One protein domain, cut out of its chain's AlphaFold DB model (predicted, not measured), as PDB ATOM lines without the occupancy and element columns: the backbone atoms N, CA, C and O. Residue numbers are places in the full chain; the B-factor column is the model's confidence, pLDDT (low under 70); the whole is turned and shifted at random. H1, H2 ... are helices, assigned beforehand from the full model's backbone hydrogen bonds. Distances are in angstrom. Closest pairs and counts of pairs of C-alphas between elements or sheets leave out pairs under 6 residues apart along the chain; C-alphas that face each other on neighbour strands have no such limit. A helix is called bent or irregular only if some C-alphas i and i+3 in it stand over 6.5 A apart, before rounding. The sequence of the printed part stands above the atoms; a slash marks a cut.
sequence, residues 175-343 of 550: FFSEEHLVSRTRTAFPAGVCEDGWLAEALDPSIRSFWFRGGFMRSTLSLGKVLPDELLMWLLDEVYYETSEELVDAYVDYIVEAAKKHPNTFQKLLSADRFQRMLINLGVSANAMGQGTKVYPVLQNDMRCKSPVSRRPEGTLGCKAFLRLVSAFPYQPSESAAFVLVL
ATOM      1  N   PHE A 175      -1.454  53.169 -56.858       91.38
ATOM      2  CA  PHE A 175      -0.458  52.559 -55.994       91.38
ATOM      3  C   PHE A 175       0.083  51.287 -56.634       91.38
ATOM      4  O   PHE A 175       1.295  51.090 -56.662       91.38
ATOM      5  N   PHE A 176      -0.799  50.457 -57.194       89.75
ATOM      6  CA  PHE A 176      -0.442  49.164 -57.777       89.75
ATOM      7  C   PHE A 176      -0.089  49.266 -59.268       89.75
ATOM      8  O   PHE A 176      -0.629  50.106 -59.988       89.75
ATOM      9  N   SER A 177       0.797  48.389 -59.751       86.69
ATOM     10  CA  SER A 177       1.152  48.258 -61.173       86.69
ATOM     11  C   SER A 177       1.110  46.800 -61.632       86.69
ATOM     12  O   SER A 177       1.616  45.907 -60.950       86.69
ATOM     13  N   GLU A 178       0.544  46.553 -62.821       78.75
ATOM     14  CA  GLU A 178       0.499  45.215 -63.434       78.75
ATOM     15  C   GLU A 178       1.896  44.676 -63.774       78.75
ATOM     16  O   GLU A 178       2.116  43.466 -63.725       78.75
ATOM     17  N   GLU A 179       2.857  45.556 -64.062       76.88
ATOM     18  CA  GLU A 179       4.203  45.167 -64.498       76.88
ATOM     19  C   GLU A 179       4.927  44.305 -63.455       76.88
ATOM     20  O   GLU A 179       5.685  43.404 -63.804       76.88
ATOM     21  N   HIS A 180       4.671  44.550 -62.167       71.19
ATOM     22  CA  HIS A 180       5.388  43.905 -61.059       71.19
ATOM     23  C   HIS A 180       4.731  42.591 -60.609       71.19
ATOM     24  O   HIS A 180       5.296  41.834 -59.822       71.19
ATOM     25  N   LEU A 181       3.535  42.284 -61.114       68.81
ATOM     26  CA  LEU A 181       2.835  41.034 -60.812       68.81
ATOM     27  C   LEU A 181       3.324  39.850 -61.638       68.81
ATOM     28  O   LEU A 181       3.159  38.707 -61.218       68.81
ATOM     29  N   VAL A 182       3.905  40.112 -62.808       64.75
ATOM     30  CA  VAL A 182       4.318  39.068 -63.755       64.75
ATOM     31  C   VAL A 182       5.614  38.376 -63.309       64.75
ATOM     32  O   VAL A 182       5.844  37.225 -63.660       64.75
ATOM     33  N   SER A 183       6.438  39.034 -62.491       66.94
ATOM     34  CA  SER A 183       7.753  38.538 -62.060       66.94
ATOM     35  C   SER A 183       7.770  37.886 -60.673       66.94
ATOM     36  O   SER A 183       8.842  37.690 -60.104       66.94
ATOM     37  N   ARG A 184       6.608  37.580 -60.088       74.81
ATOM     38  CA  ARG A 184       6.538  37.035 -58.727       74.81
ATOM     39  C   ARG A 184       6.912  35.557 -58.697       74.81
ATOM     40  O   ARG A 184       6.208  34.722 -59.262       74.81
ATOM     41  N   THR A 185       7.990  35.224 -57.997       83.50
ATOM     42  CA  THR A 185       8.376  33.838 -57.715       83.50
ATOM     43  C   THR A 185       7.993  33.484 -56.286       83.50
ATOM     44  O   THR A 185       8.531  34.068 -55.343       83.50
ATOM     45  N   ARG A 186       7.091  32.510 -56.126       90.75
ATOM     46  CA  ARG A 186       6.750  31.950 -54.813       90.75
ATOM     47  C   ARG A 186       7.997  31.321 -54.198       90.75
ATOM     48  O   ARG A 186       8.700  30.554 -54.858       90.75
ATOM     49  N   THR A 187       8.279  31.667 -52.949       91.75
ATOM     50  CA  THR A 187       9.394  31.092 -52.198       91.75
ATOM     51  C   THR A 187       9.102  29.623 -51.901       91.75
ATOM     52  O   THR A 187       7.986  29.249 -51.534       91.75
ATOM     53  N   ALA A 188      10.100  28.762 -52.101       95.19
ATOM     54  CA  ALA A 188       9.965  27.351 -51.764       95.19
ATOM     55  C   ALA A 188       9.822  27.182 -50.244       95.19
ATOM     56  O   ALA A 188      10.439  27.918 -49.471       95.19
ATOM     57  N   PHE A 189       9.026  26.198 -49.826       96.44
ATOM     58  CA  PHE A 189       8.874  25.860 -48.414       96.44
ATOM     59  C   PHE A 189      10.227  25.400 -47.831       96.44
ATOM     60  O   PHE A 189      10.872  24.539 -48.440       96.44
ATOM     61  N   PRO A 190      10.676  25.934 -46.677       96.19
ATOM     62  CA  PRO A 190      11.985  25.622 -46.104       96.19
ATOM     63  C   PRO A 190      11.976  24.254 -45.399       96.19
ATOM     64  O   PRO A 190      11.989  24.156 -44.172       96.19
ATOM     65  N   ALA A 191      11.957  23.182 -46.196       95.31
ATOM     66  CA  ALA A 191      11.838  21.801 -45.724       95.31
ATOM     67  C   ALA A 191      12.938  21.399 -44.729       95.31
ATOM     68  O   ALA A 191      12.626  20.760 -43.731       95.31
ATOM     69  N   GLY A 192      14.180  21.854 -44.941       94.56
ATOM     70  CA  GLY A 192      15.328  21.496 -44.094       94.56
ATOM     71  C   GLY A 192      15.190  21.909 -42.624       94.56
ATOM     72  O   GLY A 192      15.824  21.324 -41.757       94.56
ATOM     73  N   VAL A 193      14.331  22.887 -42.322       93.62
ATOM     74  CA  VAL A 193      14.071  23.337 -40.944       93.62
ATOM     75  C   VAL A 193      12.983  22.490 -40.263       93.62
ATOM     76  O   VAL A 193      12.820  22.533 -39.047       93.62
ATOM     77  N   CYS A 194      12.238  21.702 -41.043       91.12
ATOM     78  CA  CYS A 194      11.156  20.841 -40.568       91.12
ATOM     79  C   CYS A 194      11.566  19.369 -40.439       91.12
ATOM     80  O   CYS A 194      10.746  18.587 -39.975       91.12
ATOM     81  N   GLU A 195      12.770  18.971 -40.865       86.44
ATOM     82  CA  GLU A 195      13.155  17.551 -40.960       86.44
ATOM     83  C   GLU A 195      13.132  16.828 -39.603       86.44
ATOM     84  O   GLU A 195      12.807  15.642 -39.558       86.44
ATOM     85  N   ASP A 196      13.354  17.553 -38.502       76.69
ATOM     86  CA  ASP A 196      13.383  16.994 -37.153       76.69
ATOM     87  C   ASP A 196      12.333  17.615 -36.211       76.69
ATOM     88  O   ASP A 196      12.116  18.828 -36.145       76.69
ATOM     89  N   GLY A 197      11.712  16.761 -35.392       87.69
ATOM     90  CA  GLY A 197      10.862  17.165 -34.271       87.69
ATOM     91  C   GLY A 197       9.376  17.317 -34.605       87.69
ATOM     92  O   GLY A 197       8.815  16.598 -35.424       87.69
ATOM     93  N   TRP A 198       8.703  18.236 -33.908       91.25
ATOM     94  CA  TRP A 198       7.240  18.386 -33.969       91.25
ATOM     95  C   TRP A 198       6.728  19.023 -35.270       91.25
ATOM     96  O   TRP A 198       5.519  19.103 -35.455       91.25
ATOM     97  N   LEU A 199       7.625  19.484 -36.152       94.19
ATOM     98  CA  LEU A 199       7.302  20.106 -37.440       94.19
ATOM     99  C   LEU A 199       7.413  19.145 -38.634       94.19
ATOM    100  O   LEU A 199       7.041  19.537 -39.737       94.19
ATOM    101  N   ALA A 200       7.865  17.902 -38.437       94.44
ATOM    102  CA  ALA A 200       8.091  16.945 -39.526       94.44
ATOM    103  C   ALA A 200       6.848  16.703 -40.394       94.44
ATOM    104  O   ALA A 200       6.933  16.650 -41.620       94.44
ATOM    105  N   GLU A 201       5.665  16.643 -39.784       93.94
ATOM    106  CA  GLU A 201       4.412  16.448 -40.522       93.94
ATOM    107  C   GLU A 201       3.993  17.687 -41.340       93.94
ATOM    108  O   GLU A 201       3.256  17.557 -42.315       93.94
ATOM    109  N   ALA A 202       4.510  18.884 -41.025       93.38
ATOM    110  CA  ALA A 202       4.234  20.108 -41.786       93.38
ATOM    111  C   ALA A 202       4.940  20.154 -43.158       93.38
ATOM    112  O   ALA A 202       4.704  21.086 -43.941       93.38
ATOM    113  N   LEU A 203       5.787  19.158 -43.462       94.31
ATOM    114  CA  LEU A 203       6.315  18.918 -44.806       94.31
ATOM    115  C   LEU A 203       5.183  18.640 -45.806       94.31
ATOM    116  O   LEU A 203       5.276  19.075 -46.955       94.31
ATOM    117  N   ASP A 204       4.100  17.986 -45.369       95.81
ATOM    118  CA  ASP A 204       2.893  17.802 -46.174       95.81
ATOM    119  C   ASP A 204       2.065  19.107 -46.200       95.81
ATOM    120  O   ASP A 204       1.592  19.567 -45.152       95.81
ATOM    121  N   PRO A 205       1.840  19.721 -47.382       95.88
ATOM    122  CA  PRO A 205       1.012  20.918 -47.511       95.88
ATOM    123  C   PRO A 205      -0.408  20.763 -46.952       95.88
ATOM    124  O   PRO A 205      -0.946  21.727 -46.411       95.88
ATOM    125  N   SER A 206      -1.022  19.580 -47.062       96.88
ATOM    126  CA  SER A 206      -2.384  19.339 -46.575       96.88
ATOM    127  C   SER A 206      -2.444  19.352 -45.051       96.88
ATOM    128  O   SER A 206      -3.310  20.018 -44.477       96.88
ATOM    129  N   ILE A 207      -1.489  18.687 -44.397       96.50
ATOM    130  CA  ILE A 207      -1.365  18.687 -42.935       96.50
ATOM    131  C   ILE A 207      -1.032  20.092 -42.440       96.50
ATOM    132  O   ILE A 207      -1.679  20.588 -41.519       96.50
ATOM    133  N   ARG A 208      -0.093  20.785 -43.096       96.31
ATOM    134  CA  ARG A 208       0.267  22.165 -42.755       96.31
ATOM    135  C   ARG A 208      -0.944  23.095 -42.806       96.31
ATOM    136  O   ARG A 208      -1.204  23.807 -41.839       96.31
ATOM    137  N   SER A 209      -1.712  23.079 -43.894       96.88
ATOM    138  CA  SER A 209      -2.925  23.897 -44.011       96.88
ATOM    139  C   SER A 209      -3.961  23.545 -42.942       96.88
ATOM    140  O   SER A 209      -4.559  24.445 -42.349       96.88
ATOM    141  N   PHE A 210      -4.133  22.254 -42.642       97.12
ATOM    142  CA  PHE A 210      -4.999  21.796 -41.557       97.12
ATOM    143  C   PHE A 210      -4.532  22.308 -40.186       97.12
ATOM    144  O   PHE A 210      -5.356  22.773 -39.405       97.12
ATOM    145  N   TRP A 211      -3.229  22.308 -39.901       97.31
ATOM    146  CA  TRP A 211      -2.680  22.801 -38.633       97.31
ATOM    147  C   TRP A 211      -2.933  24.288 -38.404       97.31
ATOM    148  O   TRP A 211      -3.229  24.697 -37.280       97.31
ATOM    149  N   PHE A 212      -2.821  25.105 -39.450       97.56
ATOM    150  CA  PHE A 212      -3.123  26.530 -39.338       97.56
ATOM    151  C   PHE A 212      -4.626  26.771 -39.177       97.56
ATOM    152  O   PHE A 212      -5.024  27.427 -38.216       97.56
ATOM    153  N   ARG A 213      -5.470  26.183 -40.038       96.88
ATOM    154  CA  ARG A 213      -6.936  26.348 -39.952       96.88
ATOM    155  C   ARG A 213      -7.517  25.804 -38.651       96.88
ATOM    156  O   ARG A 213      -8.369  26.436 -38.041       96.88
ATOM    157  N   GLY A 214      -7.030  24.649 -38.208       96.19
ATOM    158  CA  GLY A 214      -7.446  24.005 -36.964       96.19
ATOM    159  C   GLY A 214      -6.912  24.688 -35.703       96.19
ATOM    160  O   GLY A 214      -7.190  24.221 -34.603       96.19
ATOM    161  N   GLY A 215      -6.119  25.759 -35.833       96.06
ATOM    162  CA  GLY A 215      -5.563  26.495 -34.699       96.06
ATOM    163  C   GLY A 215      -4.436  25.772 -33.957       96.06
ATOM    164  O   GLY A 215      -3.920  26.324 -32.986       96.06
ATOM    165  N   PHE A 216      -3.992  24.598 -34.424       96.81
ATOM    166  CA  PHE A 216      -2.894  23.840 -33.816       96.81
ATOM    167  C   PHE A 216      -1.634  24.698 -33.676       96.81
ATOM    168  O   PHE A 216      -1.056  24.756 -32.593       96.81
ATOM    169  N   MET A 217      -1.268  25.450 -34.723       96.75
ATOM    170  CA  MET A 217      -0.105  26.349 -34.679       96.75
ATOM    171  C   MET A 217      -0.238  27.435 -33.595       96.75
ATOM    172  O   MET A 217       0.728  27.763 -32.903       96.75
ATOM    173  N   ARG A 218      -1.443  27.978 -33.384       95.31
ATOM    174  CA  ARG A 218      -1.696  28.964 -32.317       95.31
ATOM    175  C   ARG A 218      -1.602  28.314 -30.940       95.31
ATOM    176  O   ARG A 218      -0.980  28.868 -30.033       95.31
ATOM    177  N   SER A 219      -2.132  27.101 -30.791       96.44
ATOM    178  CA  SER A 219      -1.982  26.318 -29.565       96.44
ATOM    179  C   SER A 219      -0.511  26.018 -29.265       96.44
ATOM    180  O   SER A 219      -0.073  26.232 -28.137       96.44
ATOM    181  N   THR A 220       0.302  25.622 -30.248       95.12
ATOM    182  CA  THR A 220       1.741  25.398 -30.029       95.12
ATOM    183  C   THR A 220       2.475  26.677 -29.639       95.12
ATOM    184  O   THR A 220       3.311  26.648 -28.736       95.12
ATOM    185  N   LEU A 221       2.102  27.819 -30.223       95.31
ATOM    186  CA  LEU A 221       2.629  29.122 -29.821       95.31
ATOM    187  C   LEU A 221       2.242  29.478 -28.376       95.31
ATOM    188  O   LEU A 221       3.039  30.063 -27.647       95.31
ATOM    189  N   SER A 222       1.036  29.124 -27.922       94.44
ATOM    190  CA  SER A 222       0.631  29.280 -26.513       94.44
ATOM    191  C   SER A 222       1.460  28.433 -25.544       94.44
ATOM    192  O   SER A 222       1.703  28.863 -24.422       94.44
ATOM    193  N   LEU A 223       1.988  27.299 -26.012       95.31
ATOM    194  CA  LEU A 223       2.928  26.448 -25.280       95.31
ATOM    195  C   LEU A 223       4.387  26.938 -25.375       95.31
ATOM    196  O   LEU A 223       5.301  26.225 -24.964       95.31
ATOM    197  N   GLY A 224       4.626  28.125 -25.944       93.94
ATOM    198  CA  GLY A 224       5.957  28.717 -26.099       93.94
ATOM    199  C   GLY A 224       6.775  28.156 -27.266       93.94
ATOM    200  O   GLY A 224       7.957  28.472 -27.383       93.94
ATOM    201  N   LYS A 225       6.176  27.336 -28.142       93.31
ATOM    202  CA  LYS A 225       6.839  26.824 -29.348       93.31
ATOM    203  C   LYS A 225       6.614  27.781 -30.517       93.31
ATOM    204  O   LYS A 225       5.556  27.775 -31.147       93.31
ATOM    205  N   VAL A 226       7.616  28.607 -30.793       93.62
ATOM    206  CA  VAL A 226       7.627  29.538 -31.932       93.62
ATOM    207  C   VAL A 226       8.144  28.826 -33.177       93.62
ATOM    208  O   VAL A 226       9.003  27.948 -33.077       93.62
ATOM    209  N   LEU A 227       7.625  29.199 -34.348       95.12
ATOM    210  CA  LEU A 227       8.207  28.770 -35.612       95.12
ATOM    211  C   LEU A 227       9.629  29.343 -35.771       95.12
ATOM    212  O   LEU A 227       9.859  30.500 -35.422       95.12
ATOM    213  N   PRO A 228      10.563  28.556 -36.322       95.38
ATOM    214  CA  PRO A 228      11.863  29.040 -36.770       95.38
ATOM    215  C   PRO A 228      11.769  30.254 -37.705       95.38
ATOM    216  O   PRO A 228      10.807  30.392 -38.468       95.38
ATOM    217  N   ASP A 229      12.793  31.105 -37.676       95.44
ATOM    218  CA  ASP A 229      12.841  32.370 -38.414       95.44
ATOM    219  C   ASP A 229      12.646  32.166 -39.925       95.44
ATOM    220  O   ASP A 229      11.919  32.924 -40.567       95.44
ATOM    221  N   GLU A 230      13.210  31.103 -40.503       95.69
ATOM    222  CA  GLU A 230      13.062  30.767 -41.921       95.69
ATOM    223  C   GLU A 230      11.606  30.464 -42.292       95.69
ATOM    224  O   GLU A 230      11.135  30.867 -43.359       95.69
ATOM    225  N   LEU A 231      10.871  29.786 -41.404       96.12
ATOM    226  CA  LEU A 231       9.455  29.470 -41.596       96.12
ATOM    227  C   LEU A 231       8.571  30.698 -41.394       96.12
ATOM    228  O   LEU A 231       7.618  30.875 -42.149       96.12
ATOM    229  N   LEU A 232       8.894  31.562 -40.429       95.50
ATOM    230  CA  LEU A 232       8.212  32.848 -40.256       95.50
ATOM    231  C   LEU A 232       8.394  33.744 -41.485       95.50
ATOM    232  O   LEU A 232       7.441  34.367 -41.951       95.50
ATOM    233  N   MET A 233       9.606  33.780 -42.041       94.62
ATOM    234  CA  MET A 233       9.893  34.503 -43.275       94.62
ATOM    235  C   MET A 233       9.132  33.902 -44.451       94.62
ATOM    236  O   MET A 233       8.468  34.639 -45.175       94.62
ATOM    237  N   TRP A 234       9.143  32.580 -44.611       96.12
ATOM    238  CA  TRP A 234       8.334  31.934 -45.641       96.12
ATOM    239  C   TRP A 234       6.844  32.272 -45.487       96.12
ATOM    240  O   TRP A 234       6.223  32.685 -46.459       96.12
ATOM    241  N   LEU A 235       6.298  32.213 -44.269       96.31
ATOM    242  CA  LEU A 235       4.891  32.509 -43.986       96.31
ATOM    243  C   LEU A 235       4.515  33.953 -44.353       96.31
ATOM    244  O   LEU A 235       3.474  34.185 -44.960       96.31
ATOM    245  N   LEU A 236       5.384  34.918 -44.034       94.62
ATOM    246  CA  LEU A 236       5.210  36.321 -44.416       94.62
ATOM    247  C   LEU A 236       5.151  36.517 -45.938       94.62
ATOM    248  O   LEU A 236       4.441  37.407 -46.394       94.62
ATOM    249  N   ASP A 237       5.889  35.725 -46.721       94.50
ATOM    250  CA  ASP A 237       5.811  35.778 -48.187       94.50
ATOM    251  C   ASP A 237       4.588  35.016 -48.718       94.50
ATOM    252  O   ASP A 237       3.915  35.489 -49.631       94.50
ATOM    253  N   GLU A 238       4.282  33.862 -48.126       94.94
ATOM    254  CA  GLU A 238       3.230  32.939 -48.551       94.94
ATOM    255  C   GLU A 238       1.827  33.553 -48.479       94.94
ATOM    256  O   GLU A 238       0.998  33.319 -49.357       94.94
ATOM    257  N   VAL A 239       1.585  34.419 -47.491       94.62
ATOM    258  CA  VAL A 239       0.331  35.170 -47.317       94.62
ATOM    259  C   VAL A 239      -0.120  35.909 -48.590       94.62
ATOM    260  O   VAL A 239      -1.315  36.091 -48.798       94.62
ATOM    261  N   TYR A 240       0.807  36.313 -49.466       91.19
ATOM    262  CA  TYR A 240       0.496  37.032 -50.711       91.19
ATOM    263  C   TYR A 240       0.192  36.130 -51.912       91.19
ATOM    264  O   TYR A 240      -0.209  36.630 -52.966       91.19
ATOM    265  N   TYR A 241       0.431  34.828 -51.779       91.12
ATOM    266  CA  TYR A 241       0.191  33.825 -52.817       91.12
ATOM    267  C   TYR A 241      -1.002  32.925 -52.494       91.12
ATOM    268  O   TYR A 241      -1.490  32.226 -53.382       91.12
ATOM    269  N   GLU A 242      -1.459  32.931 -51.243       94.12
ATOM    270  CA  GLU A 242      -2.567  32.102 -50.806       94.12
ATOM    271  C   GLU A 242      -3.912  32.631 -51.333       94.12
ATOM    272  O   GLU A 242      -4.204  33.826 -51.333       94.12
ATOM    273  N   THR A 243      -4.737  31.699 -51.802       93.56
ATOM    274  CA  THR A 243      -6.053  31.956 -52.408       93.56
ATOM    275  C   THR A 243      -7.192  31.782 -51.406       93.56
ATOM    276  O   THR A 243      -8.272  32.344 -51.574       93.56
ATOM    277  N   SER A 244      -6.962  30.989 -50.360       95.31
ATOM    278  CA  SER A 244      -7.923  30.710 -49.304       95.31
ATOM    279  C   SER A 244      -7.889  31.805 -48.239       95.31
ATOM    280  O   SER A 244      -6.940  31.881 -47.463       95.31
ATOM    281  N   GLU A 245      -8.962  32.597 -48.150       95.06
ATOM    282  CA  GLU A 245      -9.131  33.641 -47.123       95.06
ATOM    283  C   GLU A 245      -8.962  33.083 -45.702       95.06
ATOM    284  O   GLU A 245      -8.172  33.613 -44.930       95.06
ATOM    285  N   GLU A 246      -9.583  31.938 -45.395       96.69
ATOM    286  CA  GLU A 246      -9.436  31.258 -44.097       96.69
ATOM    287  C   GLU A 246      -7.975  30.952 -43.740       96.69
ATOM    288  O   GLU A 246      -7.575  31.036 -42.578       96.69
ATOM    289  N   LEU A 247      -7.171  30.554 -44.731       96.94
ATOM    290  CA  LEU A 247      -5.776  30.200 -44.502       96.94
ATOM    291  C   LEU A 247      -4.895  31.447 -44.384       96.94
ATOM    292  O   LEU A 247      -4.032  31.480 -43.510       96.94
ATOM    293  N   VAL A 248      -5.155  32.482 -45.192       96.38
ATOM    294  CA  VAL A 248      -4.538  33.810 -45.045       96.38
ATOM    295  C   VAL A 248      -4.792  34.357 -43.644       96.38
ATOM    296  O   VAL A 248      -3.850  34.769 -42.967       96.38
ATOM    297  N   ASP A 249      -6.036  34.308 -43.176       96.31
ATOM    298  CA  ASP A 249      -6.403  34.769 -41.843       96.31
ATOM    299  C   ASP A 249      -5.718  33.946 -40.752       96.31
ATOM    300  O   ASP A 249      -5.175  34.525 -39.814       96.31
ATOM    301  N   ALA A 250      -5.652  32.619 -40.894       97.56
ATOM    302  CA  ALA A 250      -4.935  31.763 -39.951       97.56
ATOM    303  C   ALA A 250      -3.420  32.056 -39.911       97.56
ATOM    304  O   ALA A 250      -2.815  32.045 -38.834       97.56
ATOM    305  N   TYR A 251      -2.803  32.339 -41.063       97.56
ATOM    306  CA  TYR A 251      -1.395  32.734 -41.162       97.56
ATOM    307  C   TYR A 251      -1.150  34.085 -40.488       97.56
ATOM    308  O   TYR A 251      -0.256  34.201 -39.645       97.56
ATOM    309  N   VAL A 252      -1.963  35.091 -40.814       96.50
ATOM    310  CA  VAL A 252      -1.882  36.433 -40.225       96.50
ATOM    311  C   VAL A 252      -2.109  36.372 -38.719       96.50
ATOM    312  O   VAL A 252      -1.326  36.950 -37.971       96.50
ATOM    313  N   ASP A 253      -3.117  35.638 -38.253       96.25
ATOM    314  CA  ASP A 253      -3.414  35.475 -36.829       96.25
ATOM    315  C   ASP A 253      -2.237  34.867 -36.066       96.25
ATOM    316  O   ASP A 253      -1.871  35.370 -34.999       96.25
ATOM    317  N   TYR A 254      -1.615  33.822 -36.621       97.12
ATOM    318  CA  TYR A 254      -0.411  33.236 -36.042       97.12
ATOM    319  C   TYR A 254       0.725  34.263 -35.965       97.12
ATOM    320  O   TYR A 254       1.319  34.433 -34.902       97.12
ATOM    321  N   ILE A 255       1.005  34.977 -37.063       95.88
ATOM    322  CA  ILE A 255       2.071  35.989 -37.125       95.88
ATOM    323  C   ILE A 255       1.834  37.100 -36.096       95.88
ATOM    324  O   ILE A 255       2.747  37.462 -35.356       95.88
ATOM    325  N   VAL A 256       0.612  37.626 -36.021       93.88
ATOM    326  CA  VAL A 256       0.227  38.688 -35.085       93.88
ATOM    327  C   VAL A 256       0.387  38.227 -33.638       93.88
ATOM    328  O   VAL A 256       0.923  38.958 -32.803       93.88
ATOM    329  N   GLU A 257      -0.065  37.018 -33.317       94.31
ATOM    330  CA  GLU A 257       0.064  36.464 -31.972       94.31
ATOM    331  C   GLU A 257       1.532  36.196 -31.609       94.31
ATOM    332  O   GLU A 257       1.962  36.484 -30.487       94.31
ATOM    333  N   ALA A 258       2.321  35.709 -32.568       94.06
ATOM    334  CA  ALA A 258       3.741  35.450 -32.386       94.06
ATOM    335  C   ALA A 258       4.524  36.757 -32.188       94.06
ATOM    336  O   ALA A 258       5.370  36.823 -31.298       94.06
ATOM    337  N   ALA A 259       4.184  37.821 -32.922       91.50
ATOM    338  CA  ALA A 259       4.774  39.148 -32.758       91.50
ATOM    339  C   ALA A 259       4.492  39.762 -31.383       91.50
ATOM    340  O   ALA A 259       5.373  40.395 -30.803       91.50
ATOM    341  N   LYS A 260       3.299  39.529 -30.825       90.56
ATOM    342  CA  LYS A 260       2.951  39.973 -29.465       90.56
ATOM    343  C   LYS A 260       3.746  39.230 -28.389       90.56
ATOM    344  O   LYS A 260       4.196  39.851 -27.433       90.56
ATOM    345  N   LYS A 261       3.910  37.910 -28.532       91.75
ATOM    346  CA  LYS A 261       4.617  37.067 -27.549       91.75
ATOM    347  C   LYS A 261       6.142  37.171 -27.654       91.75
ATOM    348  O   LYS A 261       6.830  37.081 -26.642       91.75
ATOM    349  N   HIS A 262       6.668  37.380 -28.860       91.06
ATOM    350  CA  HIS A 262       8.103  37.386 -29.157       91.06
ATOM    351  C   HIS A 262       8.510  38.629 -29.969       91.06
ATOM    352  O   HIS A 262       8.994  38.506 -31.099       91.06
ATOM    353  N   PRO A 263       8.360  39.845 -29.403       88.94
ATOM    354  CA  PRO A 263       8.588  41.095 -30.132       88.94
ATOM    355  C   PRO A 263      10.021  41.216 -30.664       88.94
ATOM    356  O   PRO A 263      10.219  41.666 -31.787       88.94
ATOM    357  N   ASN A 264      11.017  40.731 -29.915       87.44
ATOM    358  CA  ASN A 264      12.430  40.793 -30.310       87.44
ATOM    359  C   ASN A 264      12.748  39.957 -31.562       87.44
ATOM    360  O   ASN A 264      13.654  40.308 -32.316       87.44
ATOM    361  N   THR A 265      12.037  38.847 -31.777       88.56
ATOM    362  CA  THR A 265      12.197  38.022 -32.983       88.56
ATOM    363  C   THR A 265      11.636  38.770 -34.184       88.56
ATOM    364  O   THR A 265      12.338  38.987 -35.167       88.56
ATOM    365  N   PHE A 266      10.403  39.268 -34.076       87.25
ATOM    366  CA  PHE A 266       9.752  39.988 -35.171       87.25
ATOM    367  C   PHE A 266      10.418  41.313 -35.507       87.25
ATOM    368  O   PHE A 266      10.472  41.678 -36.677       87.25
ATOM    369  N   GLN A 267      11.001  41.984 -34.519       83.94
ATOM    370  CA  GLN A 267      11.792  43.182 -34.748       83.94
ATOM    371  C   GLN A 267      12.979  42.915 -35.690       83.94
ATOM    372  O   GLN A 267      13.246  43.691 -36.602       83.94
ATOM    373  N   LYS A 268      13.666  41.778 -35.529       87.12
ATOM    374  CA  LYS A 268      14.777  41.394 -36.417       87.12
ATOM    375  C   LYS A 268      14.302  41.017 -37.819       87.12
ATOM    376  O   LYS A 268      15.003  41.277 -38.794       87.12
ATOM    377  N   LEU A 269      13.129  40.393 -37.917       87.44
ATOM    378  CA  LEU A 269      12.578  39.910 -39.185       87.44
ATOM    379  C   LEU A 269      11.962  41.035 -40.030       87.44
ATOM    380  O   LEU A 269      12.017  40.979 -41.259       87.44
ATOM    381  N   LEU A 270      11.400  42.068 -39.398       86.56
ATOM    382  CA  LEU A 270      10.645  43.143 -40.051       86.56
ATOM    383  C   LEU A 270      11.475  44.409 -40.263       86.56
ATOM    384  O   LEU A 270      11.108  45.507 -39.848       86.56
ATOM    385  N   SER A 271      12.590  44.265 -40.974       87.44
ATOM    386  CA  SER A 271      13.359  45.422 -41.429       87.44
ATOM    387  C   SER A 271      12.581  46.263 -42.454       87.44
ATOM    388  O   SER A 271      11.633  45.793 -43.093       87.44
ATOM    389  N   ALA A 272      13.018  47.505 -42.684       89.00
ATOM    390  CA  ALA A 272      12.479  48.337 -43.763       89.00
ATOM    391  C   ALA A 272      12.540  47.611 -45.125       89.00
ATOM    392  O   ALA A 272      11.563  47.626 -45.873       89.00
ATOM    393  N   ASP A 273      13.626  46.883 -45.401       91.12
ATOM    394  CA  ASP A 273      13.777  46.070 -46.616       91.12
ATOM    395  C   ASP A 273      12.765  44.921 -46.682       91.12
ATOM    396  O   ASP A 273      12.349  44.499 -47.765       91.12
ATOM    397  N   ARG A 274      12.357  44.374 -45.530       91.25
ATOM    398  CA  ARG A 274      11.312  43.351 -45.489       91.25
ATOM    399  C   ARG A 274       9.958  43.943 -45.850       91.25
ATOM    400  O   ARG A 274       9.285  43.374 -46.706       91.25
ATOM    401  N   PHE A 275       9.599  45.096 -45.291       91.69
ATOM    402  CA  PHE A 275       8.375  45.800 -45.680       91.69
ATOM    403  C   PHE A 275       8.381  46.187 -47.160       91.69
ATOM    404  O   PHE A 275       7.378  45.989 -47.839       91.69
ATOM    405  N   GLN A 276       9.512  46.651 -47.699       92.31
ATOM    406  CA  GLN A 276       9.635  46.911 -49.136       92.31
ATOM    407  C   GLN A 276       9.387  45.648 -49.966       92.31
ATOM    408  O   GLN A 276       8.632  45.698 -50.933       92.31
ATOM    409  N   ARG A 277       9.954  44.500 -49.575       91.62
ATOM    410  CA  ARG A 277       9.676  43.218 -50.243       91.62
ATOM    411  C   ARG A 277       8.203  42.821 -50.159       91.62
ATOM    412  O   ARG A 277       7.651  42.384 -51.160       91.62
ATOM    413  N   MET A 278       7.554  43.022 -49.013       92.62
ATOM    414  CA  MET A 278       6.113  42.781 -48.850       92.62
ATOM    415  C   MET A 278       5.282  43.675 -49.784       92.62
ATOM    416  O   MET A 278       4.376  43.192 -50.453       92.62
ATOM    417  N   LEU A 279       5.632  44.957 -49.915       92.44
ATOM    418  CA  LEU A 279       4.993  45.888 -50.856       92.44
ATOM    419  C   LEU A 279       5.236  45.485 -52.323       92.44
ATOM    420  O   LEU A 279       4.320  45.502 -53.143       92.44
ATOM    421  N   ILE A 280       6.440  45.031 -52.669       90.69
ATOM    422  CA  ILE A 280       6.727  44.486 -54.006       90.69
ATOM    423  C   ILE A 280       5.871  43.236 -54.269       90.69
ATOM    424  O   ILE A 280       5.257  43.121 -55.333       90.69
ATOM    425  N   ASN A 281       5.742  42.346 -53.279       89.44
ATOM    426  CA  ASN A 281       4.862  41.177 -53.338       89.44
ATOM    427  C   ASN A 281       3.377  41.555 -53.411       89.44
ATOM    428  O   ASN A 281       2.588  40.764 -53.912       89.44
ATOM    429  N   LEU A 282       2.982  42.760 -52.993       90.31
ATOM    430  CA  LEU A 282       1.649  43.320 -53.234       90.31
ATOM    431  C   LEU A 282       1.489  43.923 -54.631       90.31
ATOM    432  O   LEU A 282       0.373  44.020 -55.137       90.31
ATOM    433  N   GLY A 283       2.591  44.197 -55.336       90.31
ATOM    434  CA  GLY A 283       2.580  44.738 -56.700       90.31
ATOM    435  C   GLY A 283       2.538  46.253 -56.708       90.31
ATOM    436  O   GLY A 283       1.955  46.851 -57.611       90.31
ATOM    437  N   VAL A 284       3.123  46.867 -55.682       91.31
ATOM    438  CA  VAL A 284       3.276  48.315 -55.603       91.31
ATOM    439  C   VAL A 284       4.135  48.803 -56.769       91.31
ATOM    440  O   VAL A 284       5.136  48.188 -57.138       91.31
ATOM    441  N   SER A 285       3.707  49.901 -57.383       90.44
ATOM    442  CA  SER A 285       4.402  50.537 -58.495       90.44
ATOM    443  C   SER A 285       5.710  51.185 -58.035       90.44
ATOM    444  O   SER A 285       5.803  51.714 -56.927       90.44
ATOM    445  N   ALA A 286       6.712  51.233 -58.915       88.38
ATOM    446  CA  ALA A 286       7.979  51.909 -58.624       88.38
ATOM    447  C   ALA A 286       7.791  53.379 -58.186       88.38
ATOM    448  O   ALA A 286       8.496  53.858 -57.300       88.38
ATOM    449  N   ASN A 287       6.792  54.075 -58.742       86.50
ATOM    450  CA  ASN A 287       6.464  55.460 -58.383       86.50
ATOM    451  C   ASN A 287       5.924  55.589 -56.949       86.50
ATOM    452  O   ASN A 287       6.173  56.590 -56.272       86.50
ATOM    453  N   ALA A 288       5.188  54.579 -56.487       89.31
ATOM    454  CA  ALA A 288       4.633  54.532 -55.144       89.31
ATOM    455  C   ALA A 288       5.665  54.137 -54.075       89.31
ATOM    456  O   ALA A 288       5.556  54.607 -52.943       89.31
ATOM    457  N   MET A 289       6.672  53.333 -54.442       87.56
ATOM    458  CA  MET A 289       7.700  52.813 -53.525       87.56
ATOM    459  C   MET A 289       8.638  53.882 -52.946       87.56
ATOM    460  O   MET A 289       9.248  53.659 -51.901       87.56
ATOM    461  N   GLY A 290       8.800  55.029 -53.613       83.44
ATOM    462  CA  GLY A 290       9.703  56.074 -53.135       83.44
ATOM    463  C   GLY A 290       9.171  56.763 -51.874       83.44
ATOM    464  O   GLY A 290       8.103  57.369 -51.898       83.44
ATOM    465  N   GLN A 291       9.922  56.717 -50.772       79.94
ATOM    466  CA  GLN A 291       9.577  57.488 -49.574       79.94
ATOM    467  C   GLN A 291       9.591  58.982 -49.884       79.94
ATOM    468  O   GLN A 291      10.531  59.484 -50.501       79.94
ATOM    469  N   GLY A 292       8.546  59.692 -49.459       81.25
ATOM    470  CA  GLY A 292       8.438  61.122 -49.731       81.25
ATOM    471  C   GLY A 292       8.361  61.440 -51.225       81.25
ATOM    472  O   GLY A 292       8.723  62.542 -51.626       81.25
ATOM    473  N   THR A 293       7.919  60.503 -52.072       86.81
ATOM    474  CA  THR A 293       7.466  60.848 -53.422       86.81
ATOM    475  C   THR A 293       6.053  61.390 -53.349       86.81
ATOM    476  O   THR A 293       5.163  60.818 -52.718       86.81
ATOM    477  N   LYS A 294       5.855  62.528 -54.003       89.56
ATOM    478  CA  LYS A 294       4.560  63.180 -54.039       89.56
ATOM    479  C   LYS A 294       3.649  62.468 -55.021       89.56
ATOM    480  O   LYS A 294       4.049  62.136 -56.137       89.56
ATOM    481  N   VAL A 295       2.417  62.258 -54.595       90.56
ATOM    482  CA  VAL A 295       1.350  61.680 -55.392       90.56
ATOM    483  C   VAL A 295       0.753  62.779 -56.255       90.56
ATOM    484  O   VAL A 295       0.187  63.751 -55.755       90.56
ATOM    485  N   TYR A 296       0.871  62.608 -57.569       88.12
ATOM    486  CA  TYR A 296       0.232  63.479 -58.543       88.12
ATOM    487  C   TYR A 296      -0.952  62.753 -59.180       88.12
ATOM    488  O   TYR A 296      -0.817  61.585 -59.557       88.12
ATOM    489  N   PRO A 297      -2.111  63.416 -59.296       86.56
ATOM    490  CA  PRO A 297      -3.248  62.848 -59.997       86.56
ATOM    491  C   PRO A 297      -2.947  62.715 -61.491       86.56
ATOM    492  O   PRO A 297      -2.371  63.608 -62.111       86.56
ATOM    493  N   VAL A 298      -3.398  61.612 -62.069       85.50
ATOM    494  CA  VAL A 298      -3.408  61.335 -63.504       85.50
ATOM    495  C   VAL A 298      -4.866  61.312 -63.962       85.50
ATOM    496  O   VAL A 298      -5.744  60.832 -63.242       85.50
ATOM    497  N   LEU A 299      -5.164  61.859 -65.140       77.56
ATOM    498  CA  LEU A 299      -6.531  61.855 -65.661       77.56
ATOM    499  C   LEU A 299      -6.961  60.417 -65.977       77.56
ATOM    500  O   LEU A 299      -6.294  59.699 -66.718       77.56
ATOM    501  N   GLN A 300      -8.101  59.993 -65.427       66.75
ATOM    502  CA  GLN A 300      -8.567  58.603 -65.491       66.75
ATOM    503  C   GLN A 300      -8.765  58.059 -66.918       66.75
ATOM    504  O   GLN A 300      -8.675  56.852 -67.120       66.75
ATOM    505  N   ASN A 301      -8.963  58.924 -67.918       60.56
ATOM    506  CA  ASN A 301      -9.069  58.512 -69.324       60.56
ATOM    507  C   ASN A 301      -7.792  57.834 -69.852       60.56
ATOM    508  O   ASN A 301      -7.876  57.000 -70.757       60.56
ATOM    509  N   ASP A 302      -6.641  58.126 -69.244       55.78
ATOM    510  CA  ASP A 302      -5.366  57.467 -69.544       55.78
ATOM    511  C   ASP A 302      -5.213  56.144 -68.771       55.78
ATOM    512  O   ASP A 302      -4.463  55.250 -69.166       55.78
ATOM    513  N   MET A 303      -5.988  55.961 -67.700       53.47
ATOM    514  CA  MET A 303      -5.979  54.781 -66.840       53.47
ATOM    515  C   MET A 303      -7.015  53.752 -67.313       53.47
ATOM    516  O   MET A 303      -7.981  53.432 -66.625       53.47
ATOM    517  N   ARG A 304      -6.787  53.139 -68.483       50.56
ATOM    518  CA  ARG A 304      -7.515  51.907 -68.884       50.56
ATOM    519  C   ARG A 304      -7.185  50.691 -68.002       50.56
ATOM    520  O   ARG A 304      -7.751  49.610 -68.183       50.56
ATOM    521  N   CYS A 305      -6.276  50.841 -67.046       49.25
ATOM    522  CA  CYS A 305      -5.912  49.798 -66.108       49.25
ATOM    523  C   CYS A 305      -6.913  49.761 -64.951       49.25
ATOM    524  O   CYS A 305      -6.735  50.432 -63.941       49.25
ATOM    525  N   LYS A 306      -7.950  48.918 -65.067       57.12
ATOM    526  CA  LYS A 306      -8.557  48.308 -63.867       57.12
ATOM    527  C   LYS A 306      -7.389  47.746 -63.057       57.12
ATOM    528  O   LYS A 306      -6.706  46.879 -63.610       57.12
ATOM    529  N   SER A 307      -7.111  48.258 -61.857       58.94
ATOM    530  CA  SER A 307      -5.879  47.851 -61.181       58.94
ATOM    531  C   SER A 307      -5.875  46.342 -60.943       58.94
ATOM    532  O   SER A 307      -6.934  45.711 -60.821       58.94
ATOM    533  N   PRO A 308      -4.684  45.745 -60.914       59.94
ATOM    534  CA  PRO A 308      -4.561  44.311 -60.762       59.94
ATOM    535  C   PRO A 308      -5.149  43.777 -59.454       59.94
ATOM    536  O   PRO A 308      -5.560  42.619 -59.432       59.94
ATOM    537  N   VAL A 309      -5.234  44.601 -58.402       62.50
ATOM    538  CA  VAL A 309      -5.841  44.210 -57.121       62.50
ATOM    539  C   VAL A 309      -7.326  43.915 -57.300       62.50
ATOM    540  O   VAL A 309      -7.803  42.887 -56.843       62.50
ATOM    541  N   SER A 310      -8.046  44.724 -58.080       61.97
ATOM    542  CA  SER A 310      -9.460  44.462 -58.377       61.97
ATOM    543  C   SER A 310      -9.671  43.280 -59.331       61.97
ATOM    544  O   SER A 310     -10.785  42.776 -59.445       61.97
ATOM    545  N   ARG A 311      -8.636  42.853 -60.068       66.44
ATOM    546  CA  ARG A 311      -8.728  41.733 -61.024       66.44
ATOM    547  C   ARG A 311      -8.452  40.375 -60.385       66.44
ATOM    548  O   ARG A 311      -8.775  39.363 -61.002       66.44
ATOM    549  N   ARG A 312      -7.820  40.347 -59.212       70.62
ATOM    550  CA  ARG A 312      -7.321  39.127 -58.580       70.62
ATOM    551  C   ARG A 312      -7.763  39.062 -57.121       70.62
ATOM    552  O   ARG A 312      -7.341  39.923 -56.350       70.62
ATOM    553  N   PRO A 313      -8.565  38.061 -56.717       71.69
ATOM    554  CA  PRO A 313      -8.981  37.923 -55.322       71.69
ATOM    555  C   PRO A 313      -7.778  37.821 -54.371       71.69
ATOM    556  O   PRO A 313      -7.825  38.373 -53.272       71.69
ATOM    557  N   GLU A 314      -6.657  37.241 -54.819       78.75
ATOM    558  CA  GLU A 314      -5.428  37.144 -54.021       78.75
ATOM    559  C   GLU A 314      -4.813  38.522 -53.721       78.75
ATOM    560  O   GLU A 314      -4.207  38.728 -52.672       78.75
ATOM    561  N   GLY A 315      -4.988  39.500 -54.619       83.94
ATOM    562  CA  GLY A 315      -4.485  40.861 -54.429       83.94
ATOM    563  C   GLY A 315      -5.181  41.572 -53.271       83.94
ATOM    564  O   GLY A 315      -4.515  42.148 -52.408       83.94
ATOM    565  N   THR A 316      -6.512  41.493 -53.220       88.19
ATOM    566  CA  THR A 316      -7.308  42.076 -52.130       88.19
ATOM    567  C   THR A 316      -7.016  41.381 -50.802       88.19
ATOM    568  O   THR A 316      -6.810  42.067 -49.799       88.19
ATOM    569  N   LEU A 317      -6.927  40.044 -50.790       91.44
ATOM    570  CA  LEU A 317      -6.566  39.275 -49.591       91.44
ATOM    571  C   LEU A 317      -5.169  39.640 -49.085       91.44
ATOM    572  O   LEU A 317      -5.008  39.947 -47.905       91.44
ATOM    573  N   GLY A 318      -4.179  39.714 -49.976       92.38
ATOM    574  CA  GLY A 318      -2.832  40.154 -49.635       92.38
ATOM    575  C   GLY A 318      -2.808  41.565 -49.040       92.38
ATOM    576  O   GLY A 318      -2.111  41.804 -48.053       92.38
ATOM    577  N   CYS A 319      -3.597  42.501 -49.583       93.31
ATOM    578  CA  CYS A 319      -3.716  43.856 -49.035       93.31
ATOM    579  C   CYS A 319      -4.330  43.846 -47.628       93.31
ATOM    580  O   CYS A 319      -3.772  44.464 -46.721       93.31
ATOM    581  N   LYS A 320      -5.437  43.114 -47.422       94.25
ATOM    582  CA  LYS A 320      -6.062  42.940 -46.098       94.25
ATOM    583  C   LYS A 320      -5.061  42.346 -45.106       94.25
ATOM    584  O   LYS A 320      -4.913  42.864 -44.000       94.25
ATOM    585  N   ALA A 321      -4.316  41.327 -45.521       94.75
ATOM    586  CA  ALA A 321      -3.299  40.695 -44.700       94.75
ATOM    587  C   ALA A 321      -2.164  41.659 -44.331       94.75
ATOM    588  O   ALA A 321      -1.850  41.809 -43.153       94.75
ATOM    589  N   PHE A 322      -1.600  42.384 -45.303       95.31
ATOM    590  CA  PHE A 322      -0.582  43.409 -45.051       95.31
ATOM    591  C   PHE A 322      -1.067  44.468 -44.058       95.31
ATOM    592  O   PHE A 322      -0.362  44.788 -43.106       95.31
ATOM    593  N   LEU A 323      -2.285  44.974 -44.243       95.25
ATOM    594  CA  LEU A 323      -2.900  45.963 -43.364       95.25
ATOM    595  C   LEU A 323      -3.063  45.429 -41.933       95.25
ATOM    596  O   LEU A 323      -2.660  46.094 -40.969       95.25
ATOM    597  N   ARG A 324      -3.578  44.208 -41.768       93.88
ATOM    598  CA  ARG A 324      -3.701  43.559 -40.452       93.88
ATOM    599  C   ARG A 324      -2.336  43.370 -39.787       93.88
ATOM    600  O   ARG A 324      -2.186  43.710 -38.615       93.88
ATOM    601  N   LEU A 325      -1.336  42.913 -40.536       93.00
ATOM    602  CA  LEU A 325       0.041  42.759 -40.062       93.00
ATOM    603  C   LEU A 325       0.621  44.101 -39.585       93.00
ATOM    604  O   LEU A 325       1.080  44.214 -38.450       93.00
ATOM    605  N   VAL A 326       0.502  45.153 -40.400       91.81
ATOM    606  CA  VAL A 326       0.943  46.516 -40.068       91.81
ATOM    607  C   VAL A 326       0.314  47.035 -38.776       91.81
ATOM    608  O   VAL A 326       1.009  47.660 -37.977       91.81
ATOM    609  N   SER A 327      -0.977  46.767 -38.563       89.81
ATOM    610  CA  SER A 327      -1.710  47.217 -37.372       89.81
ATOM    611  C   SER A 327      -1.208  46.579 -36.072       89.81
ATOM    612  O   SER A 327      -1.415  47.126 -34.992       89.81
ATOM    613  N   ALA A 328      -0.565  45.415 -36.177       86.38
ATOM    614  CA  ALA A 328      -0.219  44.572 -35.046       86.38
ATOM    615  C   ALA A 328       1.263  44.625 -34.656       86.38
ATOM    616  O   ALA A 328       1.609  44.187 -33.557       86.38
ATOM    617  N   PHE A 329       2.142  45.099 -35.542       83.44
ATOM    618  CA  PHE A 329       3.580  45.025 -35.303       83.44
ATOM    619  C   PHE A 329       4.092  46.148 -34.400       83.44
ATOM    620  O   PHE A 329       3.919  47.318 -34.736       83.44
ATOM    621  N   PRO A 330       4.797  45.826 -33.299       72.12
ATOM    622  CA  PRO A 330       5.349  46.830 -32.402       72.12
ATOM    623  C   PRO A 330       6.561  47.514 -33.047       72.12
ATOM    624  O   PRO A 330       7.693  47.065 -32.898       72.12
ATOM    625  N   TYR A 331       6.344  48.626 -33.751       72.44
ATOM    626  CA  TYR A 331       7.453  49.453 -34.241       72.44
ATOM    627  C   TYR A 331       8.232  50.011 -33.047       72.44
ATOM    628  O   TYR A 331       7.615  50.438 -32.067       72.44
ATOM    629  N   GLN A 332       9.560  50.062 -33.117       67.75
ATOM    630  CA  GLN A 332      10.357  50.815 -32.145       67.75
ATOM    631  C   GLN A 332      10.695  52.220 -32.672       67.75
ATOM    632  O   GLN A 332      10.804  52.409 -33.883       67.75
ATOM    633  N   PRO A 333      10.897  53.222 -31.792       58.25
ATOM    634  CA  PRO A 333      11.291  54.578 -32.198       58.25
ATOM    635  C   PRO A 333      12.602  54.629 -33.004       58.25
ATOM    636  O   PRO A 333      12.747  55.461 -33.905       58.25
ATOM    637  N   SER A 334      13.531  53.709 -32.712       59.75
ATOM    638  CA  SER A 334      14.802  53.522 -33.426       59.75
ATOM    639  C   SER A 334      14.608  53.110 -34.891       59.75
ATOM    640  O   SER A 334      15.431  53.443 -35.740       59.75
ATOM    641  N   GLU A 335      13.486  52.473 -35.225       68.31
ATOM    642  CA  GLU A 335      13.129  52.029 -36.577       68.31
ATOM    643  C   GLU A 335      12.261  53.060 -37.308       68.31
ATOM    644  O   GLU A 335      11.295  52.736 -38.005       68.31
ATOM    645  N   SER A 336      12.635  54.336 -37.180       71.75
ATOM    646  CA  SER A 336      11.964  55.465 -37.835       71.75
ATOM    647  C   SER A 336      11.677  55.213 -39.316       71.75
ATOM    648  O   SER A 336      10.621  55.595 -39.813       71.75
ATOM    649  N   ALA A 337      12.614  54.587 -40.033       84.56
ATOM    650  CA  ALA A 337      12.501  54.378 -41.471       84.56
ATOM    651  C   ALA A 337      11.397  53.374 -41.841       84.56
ATOM    652  O   ALA A 337      10.669  53.612 -42.804       84.56
ATOM    653  N   ALA A 338      11.243  52.286 -41.077       87.38
ATOM    654  CA  ALA A 338      10.205  51.286 -41.322       87.38
ATOM    655  C   ALA A 338       8.817  51.857 -41.011       87.38
ATOM    656  O   ALA A 338       7.902  51.719 -41.817       87.38
ATOM    657  N   PHE A 339       8.683  52.584 -39.896       87.75
ATOM    658  CA  PHE A 339       7.431  53.258 -39.558       87.75
ATOM    659  C   PHE A 339       7.007  54.256 -40.644       87.75
ATOM    660  O   PHE A 339       5.866  54.219 -41.101       87.75
ATOM    661  N   VAL A 340       7.922  55.127 -41.087       89.12
ATOM    662  CA  VAL A 340       7.631  56.121 -42.132       89.12
ATOM    663  C   VAL A 340       7.288  55.442 -43.456       89.12
ATOM    664  O   VAL A 340       6.320  55.846 -44.089       89.12
ATOM    665  N   LEU A 341       8.015  54.385 -43.846       90.94
ATOM    666  CA  LEU A 341       7.701  53.594 -45.040       90.94
ATOM    667  C   LEU A 341       6.274  53.055 -44.996       90.94
ATOM    668  O   LEU A 341       5.535  53.175 -45.969       90.94
ATOM    669  N   VAL A 342       5.908  52.432 -43.879       91.94
ATOM    670  CA  VAL A 342       4.610  51.789 -43.711       91.94
ATOM    671  C   VAL A 342       3.500  52.832 -43.679       91.94
ATOM    672  O   VAL A 342       2.513  52.674 -44.388       91.94
ATOM    673  N   LEU A 343       3.672  53.917 -42.922       92.56
ATOM    674  CA  LEU A 343       2.707  55.010 -42.873       92.56
ATOM    675  C   LEU A 343       2.487  55.625 -44.262       92.56
ATOM    676  O   LEU A 343       1.345  55.745 -44.700       92.56
TER     677      LEU A 343
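This is residues 175 to 343 of the 550 residues of an uncharacterized protein of Saitoella complicata (strain BCRC 22490 / CBS 7301 / JCM 7358 / NBRC 10748 / NRRL Y-17804) (UniProt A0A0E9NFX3). The two longest helices, H5 and H10, run side by side the same way, with H4 and H7 over them running the opposite way, and these four make the core of an all-helix body. H2 and H3 pack on H5 at one end of the body, with the short H1 beyond H2, while H11 packs on H7; residues 175 to 199, with no named element, run along the outside from the end where H8 and H9 lie to H1, and residues 296 to 304 stick out as a loop. The printed part has 169 residues, 100 of them in eleven named helices, H1 to H11 in order, and there is no named strand. The whole is compact, with a radius of gyration of the C-alphas of 17.2 A, and only just elongated, spanning 56 by 37 by 24 A.

The printed part begins with C-alpha 175 at (-0.458, 52.559, -55.994), and H1 follows at residues 200 to 203, with C-alpha 200 at (8.091, 16.945, -39.526). H2 is residues 205 to 213, 12.2 A long from first to last C-alpha, and H3 is residues 216 to 222, 9.8 A. H4 is residues 229 to 238, 14.0 A. H5, residues 245 to 261, is the longest helix at 17 residues and 24.2 A. H6 is residues 263 to 269, 10.0 A, and H7 is residues 272 to 282, 15.2 A. H8, residues 286 to 289, and H9, residues 308 to 311, have four residues each. H10 is residues 313 to 328, 23.1 A. H11, residues 333 to 343, is 13.7 A long and ends with C-alpha 343 at (2.707, 55.010, -42.873); it is irregular, with C-alphas 334 and 337 8.4 A apart.

H5 is the hub and touches four helices. It touches H10 at a shallow tilt of 16 degrees, the same way; the closest C-alphas, of Val 256 and Ala 328, are 5.9 A apart. With residues 254 to 258 alone it touches H3, at a shallow tilt of 14 degrees, the closest C-alphas being those of Arg 218 and Tyr 254, 5.8 A. H2 touches H5 at a steep tilt of 65 degrees, closest at Phe 212 and Ala 250, whose C-alphas are 5.6 A apart. H4 and H5 form a helical hairpin; they only just touch, with 3 pairs of C-alphas within 8 A, the closest those of Leu 235 and Tyr 251, 6.9 A. H10, with residues 315 to 322 alone, touches H7 at a shallow tilt of 25 degrees, opposite ways; the C-alphas of Leu 282 and Gly 318 are closest, 6.6 A. H7 touches H11 at a shallow tilt of 17 degrees, the same way, closest at the C-alphas of Ala 272 and Ala 338, 4.5 A. H4 and H6 only just touch, with 3 pairs of C-alphas within 8 A, the closest those of Met 233 and Leu 269, 7.3 A. H7 and H8 are close but not clearly touching, with the closest C-alphas, of Gln 276 and Met 289, 7.6 A apart. H1 and H2, and H9 and H10, touch only at the corner. Among the pairs that are apart are H5 and H7, and H1 and H11. Every O i to N i+4 pair is within hydrogen-bond range in H2, H3, H4, H5, H7 and H10, against 2 of 3 in H6 and 5 of 7 in H11; H1, H8 and H9 are too short for such a pair.

The C-alphas farthest apart, of Gly 197 and Asn 301, are 57.8 A apart. Residues 296 to 304 stand free, and the body without them spans 49 by 37 by 24 A. The printed part has no cut; the link from H8 to H9, 18 residues, is long. The mean pLDDT of the printed part is 87.4, and it is under 70 at residues 181 to 183, 300 to 311 and 332 to 335.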